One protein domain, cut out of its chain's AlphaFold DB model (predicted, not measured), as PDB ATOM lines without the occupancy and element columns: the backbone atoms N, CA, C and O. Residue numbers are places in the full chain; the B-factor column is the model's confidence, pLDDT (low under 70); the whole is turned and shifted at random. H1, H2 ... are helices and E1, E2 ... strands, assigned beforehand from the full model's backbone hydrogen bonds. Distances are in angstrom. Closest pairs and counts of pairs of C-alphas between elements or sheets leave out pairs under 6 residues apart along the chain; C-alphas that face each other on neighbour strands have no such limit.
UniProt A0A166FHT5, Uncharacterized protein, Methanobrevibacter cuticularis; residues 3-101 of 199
ATOM      1  N   ASN A   3     220.541 401.570 498.428       44.28
ATOM      2  CA  ASN A   3     221.386 402.351 499.344       44.28
ATOM      3  C   ASN A   3     222.735 402.810 498.757       44.28
ATOM      4  O   ASN A   3     223.469 403.506 499.450       44.28
ATOM      5  N   ASN A   4     223.089 402.423 497.522       51.50
ATOM      6  CA  ASN A   4     224.439 402.652 496.986       51.50
ATOM      7  C   ASN A   4     224.585 403.936 496.145       51.50
ATOM      8  O   ASN A   4     225.689 404.447 495.994       51.50
ATOM      9  N   LEU A   5     223.491 404.481 495.600       53.66
ATOM     10  CA  LEU A   5     223.526 405.724 494.813       53.66
ATOM     11  C   LEU A   5     223.460 406.976 495.703       53.66
ATOM     12  O   LEU A   5     224.204 407.927 495.475       53.66
ATOM     13  N   GLU A   6     222.651 406.953 496.769       49.03
ATOM     14  CA  GLU A   6     222.590 408.052 497.750       49.03
ATOM     15  C   GLU A   6     223.884 408.165 498.583       49.03
ATOM     16  O   GLU A   6     224.298 409.265 498.954       49.03
ATOM     17  N   SER A   7     224.576 407.046 498.840       48.69
ATOM     18  CA  SER A   7     225.870 407.037 499.539       48.69
ATOM     19  C   SER A   7     227.015 407.579 498.671       48.69
ATOM     20  O   SER A   7     227.881 408.288 499.184       48.69
ATOM     21  N   ARG A   8     226.990 407.334 497.351       48.44
ATOM     22  CA  ARG A   8     227.977 407.865 496.389       48.44
ATOM     23  C   ARG A   8     227.922 409.391 496.242       48.44
ATOM     24  O   ARG A   8     228.955 410.004 495.989       48.44
ATOM     25  N   GLN A   9     226.760 410.009 496.471       50.56
ATOM     26  CA  GLN A   9     226.625 411.472 496.503       50.56
ATOM     27  C   GLN A   9     227.163 412.092 497.802       50.56
ATOM     28  O   GLN A   9     227.841 413.117 497.749       50.56
ATOM     29  N   LYS A  10     226.942 411.456 498.966       45.28
ATOM     30  CA  LYS A  10     227.539 411.907 500.242       45.28
ATOM     31  C   LYS A  10     229.070 411.816 500.250       45.28
ATOM     32  O   LYS A  10     229.709 412.555 500.989       45.28
ATOM     33  N   ALA A  11     229.641 410.946 499.417       43.00
ATOM     34  CA  ALA A  11     231.082 410.758 499.265       43.00
ATOM     35  C   ALA A  11     231.762 411.751 498.296       43.00
ATOM     36  O   ALA A  11     232.949 411.605 498.025       43.00
ATOM     37  N   GLY A  12     231.050 412.754 497.764       40.78
ATOM     38  CA  GLY A  12     231.664 413.771 496.903       40.78
ATOM     39  C   GLY A  12     232.102 413.258 495.528       40.78
ATOM     40  O   GLY A  12     233.008 413.835 494.930       40.78
ATOM     41  N   ASN A  13     231.480 412.194 495.001       45.84
ATOM     42  CA  ASN A  13     231.807 411.720 493.660       45.84
ATOM     43  C   ASN A  13     231.104 412.596 492.608       45.84
ATOM     44  O   ASN A  13     229.905 412.479 492.352       45.84
ATOM     45  N   SER A  14     231.864 413.525 492.042       54.66
ATOM     46  CA  SER A  14     231.438 414.639 491.192       54.66
ATOM     47  C   SER A  14     231.109 414.272 489.739       54.66
ATOM     48  O   SER A  14     231.076 415.164 488.896       54.66
ATOM     49  N   ASN A  15     230.843 413.005 489.406       67.19
ATOM     50  CA  ASN A  15     230.690 412.614 487.999       67.19
ATOM     51  C   ASN A  15     229.705 411.455 487.767       67.19
ATOM     52  O   ASN A  15     230.050 410.443 487.169       67.19
ATOM     53  N   LEU A  16     228.461 411.592 488.239       83.94
ATOM     54  CA  LEU A  16     227.386 410.685 487.821       83.94
ATOM     55  C   LEU A  16     227.102 410.887 486.321       83.94
ATOM     56  O   LEU A  16     226.645 411.963 485.927       83.94
ATOM     57  N   ARG A  17     227.342 409.865 485.494       91.12
ATOM     58  CA  ARG A  17     227.047 409.905 484.054       91.12
ATOM     59  C   ARG A  17     225.586 409.553 483.814       91.12
ATOM     60  O   ARG A  17     225.196 408.387 483.875       91.12
ATOM     61  N   ILE A  18     224.772 410.571 483.560       95.31
ATOM     62  CA  ILE A  18     223.343 410.403 483.298       95.31
ATOM     63  C   ILE A  18     223.107 410.216 481.800       95.31
ATOM     64  O   ILE A  18     223.579 411.010 480.986       95.31
ATOM     65  N   VAL A  19     222.312 409.211 481.444       96.62
ATOM     66  CA  VAL A  19     221.782 409.017 480.092       96.62
ATOM     67  C   VAL A  19     220.277 409.250 480.129       96.62
ATOM     68  O   VAL A  19     219.592 408.788 481.035       96.62
ATOM     69  N   THR A  20     219.726 409.986 479.173       96.38
ATOM     70  CA  THR A  20     218.285 410.261 479.107       96.38
ATOM     71  C   THR A  20     217.738 410.012 477.715       96.38
ATOM     72  O   THR A  20     218.412 410.218 476.708       96.38
ATOM     73  N   THR A  21     216.470 409.624 477.641       94.44
ATOM     74  CA  THR A  21     215.765 409.567 476.354       94.44
ATOM     75  C   THR A  21     215.351 410.971 475.889       94.44
ATOM     76  O   THR A  21     215.093 411.839 476.732       94.44
ATOM     77  N   PRO A  22     215.189 411.211 474.568       92.88
ATOM     78  CA  PRO A  22     214.774 412.521 474.045       92.88
ATOM     79  C   PRO A  22     213.462 413.063 474.634       92.88
ATOM     80  O   PRO A  22     213.263 414.268 474.709       92.88
ATOM     81  N   MET A  23     212.548 412.184 475.062       91.69
ATOM     82  CA  MET A  23     211.274 412.589 475.676       91.69
ATOM     83  C   MET A  23     211.421 413.095 477.118       91.69
ATOM     84  O   MET A  23     210.516 413.767 477.612       91.69
ATOM     85  N   CYS A  24     212.526 412.755 477.786       95.19
ATOM     86  CA  CYS A  24     212.801 413.110 479.178       95.19
ATOM     87  C   CYS A  24     213.810 414.259 479.309       95.19
ATOM     88  O   CYS A  24     213.889 414.862 480.372       95.19
ATOM     89  N   GLU A  25     214.534 414.596 478.236       95.88
ATOM     90  CA  GLU A  25     215.575 415.635 478.211       95.88
ATOM     91  C   GLU A  25     215.128 416.951 478.861       95.88
ATOM     92  O   GLU A  25     215.785 417.450 479.771       95.88
ATOM     93  N   LYS A  26     213.946 417.459 478.488       95.88
ATOM     94  CA  LYS A  26     213.449 418.737 479.014       95.88
ATOM     95  C   LYS A  26     213.264 418.740 480.537       95.88
ATOM     96  O   LYS A  26     213.341 419.789 481.164       95.88
ATOM     97  N   ILE A  27     213.048 417.576 481.151       96.19
ATOM     98  CA  ILE A  27     212.954 417.446 482.611       96.19
ATOM     99  C   ILE A  27     214.317 417.646 483.269       96.19
ATOM    100  O   ILE A  27     214.378 418.258 484.333       96.19
ATOM    101  N   LEU A  28     215.399 417.175 482.641       94.62
ATOM    102  CA  LEU A  28     216.762 417.421 483.113       94.62
ATOM    103  C   LEU A  28     217.123 418.900 482.962       94.62
ATOM    104  O   LEU A  28     217.686 419.472 483.894       94.62
ATOM    105  N   GLU A  29     216.732 419.527 481.847       93.88
ATOM    106  CA  GLU A  29     216.899 420.971 481.649       93.88
ATOM    107  C   GLU A  29     216.167 421.779 482.726       93.88
ATOM    108  O   GLU A  29     216.766 422.656 483.347       93.88
ATOM    109  N   PHE A  30     214.895 421.459 483.000       92.94
ATOM    110  CA  PHE A  30     214.137 422.099 484.077       92.94
ATOM    111  C   PHE A  30     214.791 421.883 485.440       92.94
ATOM    112  O   PHE A  30     214.824 422.806 486.242       92.94
ATOM    113  N   ALA A  31     215.347 420.697 485.691       91.38
ATOM    114  CA  ALA A  31     216.078 420.375 486.914       91.38
ATOM    115  C   ALA A  31     217.502 420.973 486.973       91.38
ATOM    116  O   ALA A  31     218.236 420.698 487.924       91.38
ATOM    117  N   GLU A  32     217.898 421.766 485.972       90.12
ATOM    118  CA  GLU A  32     219.226 422.368 485.811       90.12
ATOM    119  C   GLU A  32     220.397 421.368 485.817       90.12
ATOM    120  O   GLU A  32     221.526 421.701 486.200       90.12
ATOM    121  N   ILE A  33     220.162 420.132 485.379       89.94
ATOM    122  CA  ILE A  33     221.234 419.160 485.164       89.94
ATOM    123  C   ILE A  33     221.850 419.456 483.803       89.94
ATOM    124  O   ILE A  33     221.160 419.420 482.796       89.94
ATOM    125  N   LYS A  34     223.152 419.750 483.767       87.50
ATOM    126  CA  LYS A  34     223.856 420.113 482.525       87.50
ATOM    127  C   LYS A  34     224.678 418.979 481.919       87.50
ATOM    128  O   LYS A  34     224.965 419.016 480.732       87.50
ATOM    129  N   ASN A  35     225.094 418.009 482.735       89.00
ATOM    130  CA  ASN A  35     225.967 416.924 482.300       89.00
ATOM    131  C   ASN A  35     225.161 415.630 482.144       89.00
ATOM    132  O   ASN A  35     224.957 414.897 483.111       89.00
ATOM    133  N   TYR A  36     224.657 415.395 480.937       94.19
ATOM    134  CA  TYR A  36     223.951 414.174 480.563       94.19
ATOM    135  C   TYR A  36     224.131 413.892 479.068       94.19
ATOM    136  O   TYR A  36     224.434 414.794 478.286       94.19
ATOM    137  N   LYS A  37     223.900 412.643 478.661       96.19
ATOM    138  CA  LYS A  37     223.852 412.234 477.253       96.19
ATOM    139  C   LYS A  37     222.425 411.884 476.846       96.19
ATOM    140  O   LYS A  37     221.706 411.235 477.601       96.19
ATOM    141  N   VAL A  38     222.010 412.297 475.650       96.62
ATOM    142  CA  VAL A  38     220.697 411.944 475.095       96.62
ATOM    143  C   VAL A  38     220.841 410.754 474.157       96.62
ATOM    144  O   VAL A  38     221.466 410.875 473.106       96.62
ATOM    145  N   ASN A  39     220.231 409.620 474.503       95.00
ATOM    146  CA  ASN A  39     220.141 408.453 473.628       95.00
ATOM    147  C   ASN A  39     218.777 407.757 473.814       95.00
ATOM    148  O   ASN A  39     218.249 407.658 474.921       95.00
ATOM    149  N   LYS A  40     218.166 407.303 472.710       92.38
ATOM    150  CA  LYS A  40     216.926 406.508 472.735       92.38
ATOM    151  C   LYS A  40     217.139 405.119 473.342       92.38
ATOM    152  O   LYS A  40     216.182 404.584 473.896       92.38
ATOM    153  N   ASN A  41     218.362 404.598 473.261       93.19
ATOM    154  CA  ASN A  41     218.774 403.291 473.754       93.19
ATOM    155  C   ASN A  41     219.847 403.482 474.845       93.19
ATOM    156  O   ASN A  41     221.035 403.492 474.531       93.19
ATOM    157  N   PRO A  42     219.468 403.668 476.126       92.69
ATOM    158  CA  PRO A  42     220.442 403.909 477.191       92.69
ATOM    159  C   PRO A  42     221.475 402.790 477.368       92.69
ATOM    160  O   PRO A  42     222.590 403.071 477.781       92.69
ATOM    161  N   ASP A  43     221.130 401.547 477.023       93.38
ATOM    162  CA  ASP A  43     222.028 400.388 477.140       93.38
ATOM    163  C   ASP A  43     223.205 400.410 476.141       93.38
ATOM    164  O   ASP A  43     224.150 399.643 476.297       93.38
ATOM    165  N   GLU A  44     223.172 401.281 475.126       93.75
ATOM    166  CA  GLU A  44     224.282 401.493 474.180       93.75
ATOM    167  C   GLU A  44     225.319 402.499 474.708       93.75
ATOM    168  O   GLU A  44     226.273 402.843 474.011       93.75
ATOM    169  N   GLU A  45     225.122 403.007 475.924       93.56
ATOM    170  CA  GLU A  45     225.917 404.079 476.506       93.56
ATOM    171  C   GLU A  45     226.633 403.654 477.781       93.56
ATOM    172  O   GLU A  45     226.100 402.929 478.621       93.56
ATOM    173  N   GLU A  46     227.824 404.213 477.992       88.12
ATOM    174  CA  GLU A  46     228.511 404.122 479.278       88.12
ATOM    175  C   GLU A  46     227.930 405.132 480.282       88.12
ATOM    176  O   GLU A  46     228.502 406.197 480.541       88.12
ATOM    177  N   GLY A  47     226.762 404.802 480.832       88.12
ATOM    178  CA  GLY A  47     226.071 405.577 481.862       88.12
ATOM    179  C   GLY A  47     226.020 404.871 483.216       88.12
ATOM    180  O   GLY A  47     226.031 403.647 483.300       88.12
ATOM    181  N   ASP A  48     225.928 405.663 484.281       92.62
ATOM    182  CA  ASP A  48     225.708 405.170 485.645       92.62
ATOM    183  C   ASP A  48     224.217 405.187 486.025       92.62
ATOM    184  O   ASP A  48     223.803 404.487 486.947       92.62
ATOM    185  N   LEU A  49     223.418 406.030 485.360       95.00
ATOM    186  CA  LEU A  49     221.985 406.175 485.602       95.00
ATOM    187  C   LEU A  49     221.250 406.567 484.317       95.00
ATOM    188  O   LEU A  49     221.559 407.592 483.705       95.00
ATOM    189  N   ALA A  50     220.200 405.830 483.979       96.81
ATOM    190  CA  ALA A  50     219.270 406.182 482.921       96.81
ATOM    191  C   ALA A  50     218.036 406.916 483.481       96.81
ATOM    192  O   ALA A  50     217.406 406.457 484.434       96.81
ATOM    193  N   ILE A  51     217.628 408.026 482.864       96.62
ATOM    194  CA  ILE A  51     216.343 408.696 483.118       96.62
ATOM    195  C   ILE A  51     215.429 408.465 481.913       96.62
ATOM    196  O   ILE A  51     215.699 408.901 480.789       96.62
ATOM    197  N   LEU A  52     214.324 407.759 482.140       95.81
ATOM    198  CA  LEU A  52     213.414 407.326 481.080       95.81
ATOM    199  C   LEU A  52     211.953 407.374 481.518       95.81
ATOM    200  O   LEU A  52     211.628 407.425 482.704       95.81
ATOM    201  N   LEU A  53     211.063 407.347 480.528       93.62
ATOM    202  CA  LEU A  53     209.634 407.180 480.758       93.62
ATOM    203  C   LEU A  53     209.362 405.843 481.453       93.62
ATOM    204  O   LEU A  53     210.022 404.846 481.171       93.62
ATOM    205  N   SER A  54     208.368 405.820 482.337       90.38
ATOM    206  CA  SER A  54     208.007 404.651 483.148       90.38
ATOM    207  C   SER A  54     207.610 403.402 482.358       90.38
ATOM    208  O   SER A  54     207.592 402.300 482.902       90.38
ATOM    209  N   GLU A  55     207.278 403.592 481.089       86.62
ATOM    210  CA  GLU A  55     206.915 402.580 480.114       86.62
ATOM    211  C   GLU A  55     208.143 401.862 479.527       86.62
ATOM    212  O   GLU A  55     208.014 400.747 479.021       86.62
ATOM    213  N   ASN A  56     209.328 402.471 479.614       88.94
ATOM    214  CA  ASN A  56     210.561 401.937 479.048       88.94
ATOM    215  C   ASN A  56     211.314 401.059 480.064       88.94
ATOM    216  O   ASN A  56     211.151 401.177 481.280       88.94
ATOM    217  N   LYS A  57     212.163 400.169 479.545       89.94
ATOM    218  CA  LYS A  57     213.056 399.302 480.325       89.94
ATOM    219  C   LYS A  57     214.484 399.442 479.805       89.94
ATOM    220  O   LYS A  57     214.679 399.768 478.639       89.94
ATOM    221  N   THR A  58     215.448 399.199 480.680       92.56
ATOM    222  CA  THR A  58     216.891 399.248 480.413       92.56
ATOM    223  C   THR A  58     217.589 398.353 481.434       92.56
ATOM    224  O   THR A  58     217.044 398.119 482.520       92.56
ATOM    225  N   ASN A  59     218.756 397.825 481.073       92.38
ATOM    226  CA  ASN A  59     219.613 397.068 481.983       92.38
ATOM    227  C   ASN A  59     220.442 397.992 482.890       92.38
ATOM    228  O   ASN A  59     220.889 397.561 483.952       92.38
ATOM    229  N   MET A  60     220.633 399.253 482.489       92.88
ATOM    230  CA  MET A  60     221.236 400.298 483.317       92.88
ATOM    231  C   MET A  60     220.371 400.593 484.553       92.88
ATOM    232  O   MET A  60     219.136 400.551 484.497       92.88
ATOM    233  N   ASP A  61     221.011 400.957 485.669       94.12
ATOM    234  CA  ASP A  61     220.304 401.536 486.815       94.12
ATOM    235  C   ASP A  61     219.445 402.709 486.327       94.12
ATOM    236  O   ASP A  61     219.908 403.552 485.562       94.12
ATOM    237  N   SER A  62     218.174 402.758 486.729       94.69
ATOM    238  CA  SER A  62     217.213 403.674 486.111       94.69
ATOM    239  C   SER A  62     216.308 404.408 487.090       94.69
ATOM    240  O   SER A  62     215.846 403.878 488.104       94.69
ATOM    241  N   LEU A  63     216.015 405.660 486.736       96.06
ATOM    242  CA  LEU A  63     214.955 406.474 487.306       96.06
ATOM    243  C   LEU A  63     213.818 406.600 486.287       96.06
ATOM    244  O   LEU A  63     213.886 407.373 485.330       96.06
ATOM    245  N   ASN A  64     212.737 405.883 486.564       96.00
ATOM    246  CA  ASN A  64     211.521 405.934 485.767       96.00
ATOM    247  C   ASN A  64     210.652 407.134 486.165       96.00
ATOM    248  O   ASN A  64     210.269 407.284 487.332       96.00
ATOM    249  N   ILE A  65     210.313 407.970 485.185       96.62
ATOM    250  CA  ILE A  65     209.496 409.176 485.356       96.62
ATOM    251  C   ILE A  65     208.225 409.130 484.500       96.62
ATOM    252  O   ILE A  65     208.137 408.389 483.524       96.62
ATOM    253  N   LYS A  66     207.216 409.919 484.874       95.88
ATOM    254  CA  LYS A  66     205.935 410.019 484.159       95.88
ATOM    255  C   LYS A  66     205.673 411.458 483.760       95.88
ATOM    256  O   LYS A  66     205.903 412.356 484.561       95.88
ATOM    257  N   LEU A  67     205.157 411.672 482.552       95.50
ATOM    258  CA  LEU A  67     205.016 413.005 481.952       95.50
ATOM    259  C   LEU A  67     203.629 413.244 481.337       95.50
ATOM    260  O   LEU A  67     203.518 414.010 480.377       95.50
ATOM    261  N   ASN A  68     202.591 412.559 481.830       94.88
ATOM    262  CA  ASN A  68     201.249 412.629 481.243       94.88
ATOM    263  C   ASN A  68     200.468 413.835 481.777       94.88
ATOM    264  O   ASN A  68     199.801 414.515 481.003       94.88
ATOM    265  N   THR A  69     200.601 414.125 483.075       96.38
ATOM    266  CA  THR A  69     199.873 415.198 483.775       96.38
ATOM    267  C   THR A  69     200.819 416.266 484.314       96.38
ATOM    268  O   THR A  69     202.003 415.999 484.543       96.38
ATOM    269  N   PHE A  70     200.313 417.471 484.596       96.19
ATOM    270  CA  PHE A  70     201.134 418.528 485.204       96.19
ATOM    271  C   PHE A  70     201.708 418.117 486.567       96.19
ATOM    272  O   PHE A  70     202.858 418.429 486.875       96.19
ATOM    273  N   SER A  71     200.941 417.362 487.365       93.69
ATOM    274  CA  SER A  71     201.406 416.849 488.661       93.69
ATOM    275  C   SER A  71     202.528 415.820 488.498       93.69
ATOM    276  O   SER A  71     203.524 415.879 489.217       93.69
ATOM    277  N   GLN A  72     202.413 414.923 487.513       96.06
ATOM    278  CA  GLN A  72     203.466 413.958 487.195       96.06
ATOM    279  C   GLN A  72     204.735 414.644 486.670       96.06
ATOM    280  O   GLN A  72     205.840 414.257 487.047       96.06
ATOM    281  N   ILE A  73     204.593 415.692 485.851       96.38
ATOM    282  CA  ILE A  73     205.725 416.503 485.382       96.38
ATOM    283  C   ILE A  73     206.417 417.172 486.575       96.38
ATOM    284  O   ILE A  73     207.620 416.995 486.742       96.38
ATOM    285  N   ALA A  74     205.673 417.856 487.450       94.31
ATOM    286  CA  ALA A  74     206.222 418.486 488.655       94.31
ATOM    287  C   ALA A  74     206.983 417.489 489.544       94.31
ATOM    288  O   ALA A  74     208.097 417.759 490.003       94.31
ATOM    289  N   GLU A  75     206.395 416.311 489.769       94.19
ATOM    290  CA  GLU A  75     207.019 415.240 490.540       94.19
ATOM    291  C   GLU A  75     208.290 414.719 489.858       94.19
ATOM    292  O   GLU A  75     209.291 414.464 490.528       94.19
ATOM    293  N   SER A  76     208.273 414.591 488.534       96.19
ATOM    294  CA  SER A  76     209.418 414.133 487.752       96.19
ATOM    295  C   SER A  76     210.575 415.120 487.823       96.19
ATOM    296  O   SER A  76     211.689 414.699 488.128       96.19
ATOM    297  N   ILE A  77     210.325 416.426 487.660       94.44
ATOM    298  CA  ILE A  77     211.381 417.437 487.822       94.44
ATOM    299  C   ILE A  77     211.932 417.387 489.256       94.44
ATOM    300  O   ILE A  77     213.143 417.353 489.441       94.44
ATOM    301  N   LYS A  78     211.071 417.251 490.277       92.12
ATOM    302  CA  LYS A  78     211.499 417.093 491.681       92.12
ATOM    303  C   LYS A  78     212.340 415.833 491.931       92.12
ATOM    304  O   LYS A  78     213.236 415.846 492.774       92.12
ATOM    305  N   LYS A  79     212.026 414.712 491.277       92.25
ATOM    306  CA  LYS A  79     212.806 413.465 491.392       92.25
ATOM    307  C   LYS A  79     214.175 413.632 490.747       92.25
ATOM    308  O   LYS A  79     215.175 413.295 491.372       92.25
ATOM    309  N   VAL A  80     214.204 414.185 489.537       92.75
ATOM    310  CA  VAL A  80     215.431 414.418 488.769       92.75
ATOM    311  C   VAL A  80     216.316 415.465 489.450       92.75
ATOM    312  O   VAL A  80     217.523 415.275 489.540       92.75
ATOM    313  N   SER A  81     215.744 416.508 490.056       90.06
ATOM    314  CA  SER A  81     216.511 417.551 490.749       90.06
ATOM    315  C   SER A  81     217.313 417.042 491.949       90.06
ATOM    316  O   SER A  81     218.176 417.760 492.431       90.06
ATOM    317  N   LYS A  82     217.077 415.818 492.441       88.00
ATOM    318  CA  LYS A  82     217.930 415.186 493.469       88.00
ATOM    319  C   LYS A  82     219.323 414.816 492.953       88.00
ATOM    320  O   LYS A  82     220.216 414.528 493.740       88.00
ATOM    321  N   TYR A  83     219.491 414.787 491.634       87.12
ATOM    322  CA  TYR A  83     220.768 414.544 490.968       87.12
ATOM    323  C   TYR A  83     221.455 415.850 490.543       87.12
ATOM    324  O   TYR A  83     222.599 415.825 490.093       87.12
ATOM    325  N   ARG A  84     220.798 417.004 490.752       79.25
ATOM    326  CA  ARG A  84     221.472 418.303 490.878       79.25
ATOM    327  C   ARG A  84     222.327 418.195 492.147       79.25
ATOM    328  O   ARG A  84     221.829 417.708 493.156       79.25
ATOM    329  N   GLY A  85     223.606 418.576 492.103       71.12
ATOM    330  CA  GLY A  85     224.491 418.553 493.283       71.12
ATOM    331  C   GLY A  85     223.985 419.433 494.445       71.12
ATOM    332  O   GLY A  85     222.831 419.835 494.449       71.12
ATOM    333  N   ASN A  86     224.841 419.779 495.418       60.28
ATOM    334  CA  ASN A  86     224.493 420.513 496.659       60.28
ATOM    335  C   ASN A  86     223.777 421.877 496.454       60.28
ATOM    336  O   ASN A  86     224.361 422.938 496.678       60.28
ATOM    337  N   ARG A  87     222.500 421.872 496.064       61.31
ATOM    338  CA  ARG A  87     221.629 423.044 495.968       61.31
ATOM    339  C   ARG A  87     220.295 422.786 496.678       61.31
ATOM    340  O   ARG A  87     219.739 421.693 496.656       61.31
ATOM    341  N   THR A  88     219.866 423.846 497.349       57.28
ATOM    342  CA  THR A  88     218.713 424.086 498.231       57.28
ATOM    343  C   THR A  88     217.332 423.885 497.555       57.28
ATOM    344  O   THR A  88     217.273 423.489 496.392       57.28
ATOM    345  N   PRO A  89     216.194 424.072 498.271       56.34
ATOM    346  CA  PRO A  89     214.882 423.556 497.866       56.34
ATOM    347  C   PRO A  89     214.373 424.036 496.501       56.34
ATOM    348  O   PRO A  89     213.962 425.175 496.322       56.34
ATOM    349  N   PHE A  90     214.240 423.086 495.582       69.88
ATOM    350  CA  PHE A  90     213.790 423.266 494.201       69.88
ATOM    351  C   PHE A  90     212.254 423.439 494.042       69.88
ATOM    352  O   PHE A  90     211.714 423.465 492.941       69.88
ATOM    353  N   LYS A  91     211.496 423.533 495.146       72.00
ATOM    354  CA  LYS A  91     210.020 423.514 495.100       72.00
ATOM    355  C   LYS A  91     209.419 424.790 494.495       72.00
ATOM    356  O   LYS A  91     208.559 424.685 493.626       72.00
ATOM    357  N   CYS A  92     209.856 425.971 494.940       69.38
ATOM    358  CA  CYS A  92     209.339 427.246 494.425       69.38
ATOM    359  C   CYS A  92     209.691 427.444 492.942       69.38
ATOM    360  O   CYS A  92     208.912 428.020 492.190       69.38
ATOM    361  N   GLU A  93     210.835 426.908 492.506       82.94
ATOM    362  CA  GLU A  93     211.268 426.916 491.106       82.94
ATOM    363  C   GLU A  93     210.311 426.099 490.220       82.94
ATOM    364  O   GLU A  93     209.882 426.592 489.181       82.94
ATOM    365  N   ILE A  94     209.876 424.909 490.662       86.69
ATOM    366  CA  ILE A  94     208.899 424.085 489.920       86.69
ATOM    367  C   ILE A  94     207.566 424.816 489.732       86.69
ATOM    368  O   ILE A  94     206.993 424.791 488.643       86.69
ATOM    369  N   GLU A  95     207.060 425.454 490.788       86.69
ATOM    370  CA  GLU A  95     205.796 426.193 490.714       86.69
ATOM    371  C   GLU A  95     205.899 427.362 489.727       86.69
ATOM    372  O   GLU A  95     204.974 427.579 488.948       86.69
ATOM    373  N   ASN A  96     207.031 428.072 489.703       89.00
ATOM    374  CA  ASN A  96     207.273 429.154 488.747       89.00
ATOM    375  C   ASN A  96     207.392 428.643 487.306       89.00
ATOM    376  O   ASN A  96     206.806 429.243 486.405       89.00
ATOM    377  N   ILE A  97     208.086 427.515 487.095       90.56
ATOM    378  CA  ILE A  97     208.161 426.851 485.787       90.56
ATOM    379  C   ILE A  97     206.747 426.563 485.292       90.56
ATOM    380  O   ILE A  97     206.397 427.020 484.213       90.56
ATOM    381  N   LEU A  98     205.910 425.886 486.082       90.81
ATOM    382  CA  LEU A  98     204.550 425.526 485.667       90.81
ATOM    383  C   LEU A  98     203.647 426.745 485.450       90.81
ATOM    384  O   LEU A  98     202.913 426.780 484.468       90.81
ATOM    385  N   LYS A  99     203.715 427.761 486.316       88.12
ATOM    386  CA  LYS A  99     202.904 428.986 486.184       88.12
ATOM    387  C   LYS A  99     203.232 429.800 484.935       88.12
ATOM    388  O   LYS A  99     202.381 430.560 484.486       88.12
ATOM    389  N   SER A 100     204.430 429.642 484.370       87.75
ATOM    390  CA  SER A 100     204.788 430.285 483.099       87.75
ATOM    391  C   SER A 100     204.048 429.707 481.880       87.75
ATOM    392  O   SER A 100     204.108 430.292 480.800       87.75
ATOM    393  N   TYR A 101     203.318 428.599 482.054       88.38
ATOM    394  CA  TYR A 101     202.494 427.965 481.029       88.38
ATOM    395  C   TYR A 101     201.008 428.250 481.294       88.38
ATOM    396  O   TYR A 101     200.527 428.159 482.428       88.38
TER     397      TYR A 101
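What this domain is: This is residues 3 to 101 of the 199 residues of an uncharacterized protein of Methanobrevibacter cuticularis (UniProt A0A166FHT5). A small sheet of four short parallel strands forms a wall, with H2 and H3 packed on one of its faces and no named helix on the other. H4 folds back on H3 to make a helical hairpin and is not on the sheet, while H1, at the start of the printed part, is set away from the other helices. The printed part has 99 residues, with four named helices and four named strands in the order H1, E1, H2, E2, E3, E4, H3, H4; the sheet's order is E2, E1, E3, E4, and the class is mixed, helices and strands. The whole is compact, with a radius of gyration of the C-alphas of 13.3 A and spans of 36 by 30 by 22 A.

Where its parts are: In the sheet, E2 is residues 36 to 38, E1 residues 18 to 20, E3 residues 49 to 53 and E4 residues 62 to 65. E3, the longest strand, measures 13.3 A from first to last C-alpha and begins at C-alpha 49 (221.985, 406.175, 485.602). H2 is residues 25 to 30, and H3, residues 70 to 83, is the longest helix at 20.8 A. H4, residues 91 to 99, measures 12.7 A and ends at C-alpha 99 (202.904, 428.986, 486.184). H1, residues 3 to 10, measures 11.4 A and begins at C-alpha 3 (221.386, 402.351, 499.344).

How they stand to each other: E1 and E3 are parallel at 20 degrees, with N 51 and O 19 at 2.8 A. E2, an edge strand, is parallel to E1 at 26 degrees, with N 20 and O 37 at 2.8 A. E4, the other edge strand, is parallel to E3 at 29 degrees, with N 63 and O 50 at 2.8 A. E1, H2 and E2 form a strand-helix-strand unit, two parallel neighbour strands with a helix between them in the chain, and its crossover is right-handed. H2 stands up from the sheet, its line rising 49 degrees out of the local plane, at a height over the sheet of 9.2 A. H3 is on the same face at a height of 9.7 A, over E4, and runs along the strands at 2 degrees to E4 on the local plane. H2 and H3 touch, about perpendicular at 83 degrees, and their closest C-alphas, those of Ile 27 and Ile 77, are 5.4 A apart. In the hairpin H3 and H4 touch at a steep tilt of 39 degrees, opposite ways, with the closest C-alphas, those of Ala 74 and Ile 94, 6.3 A apart. H1 touches no helix and is not on the sheet. In H2 and H4 every O i to N i+4 pair is within hydrogen-bond range; in H1 3 of 4 are, and in H3 8 of 10.

The domain as a whole: The two C-alphas farthest apart, those of Ala 11 and Tyr 101, are 38.0 A apart. The printed part has no cut and no long link. The mean pLDDT of the printed part is 84.6; residues 3 to 15, 86 to 90 and 92 are under 70.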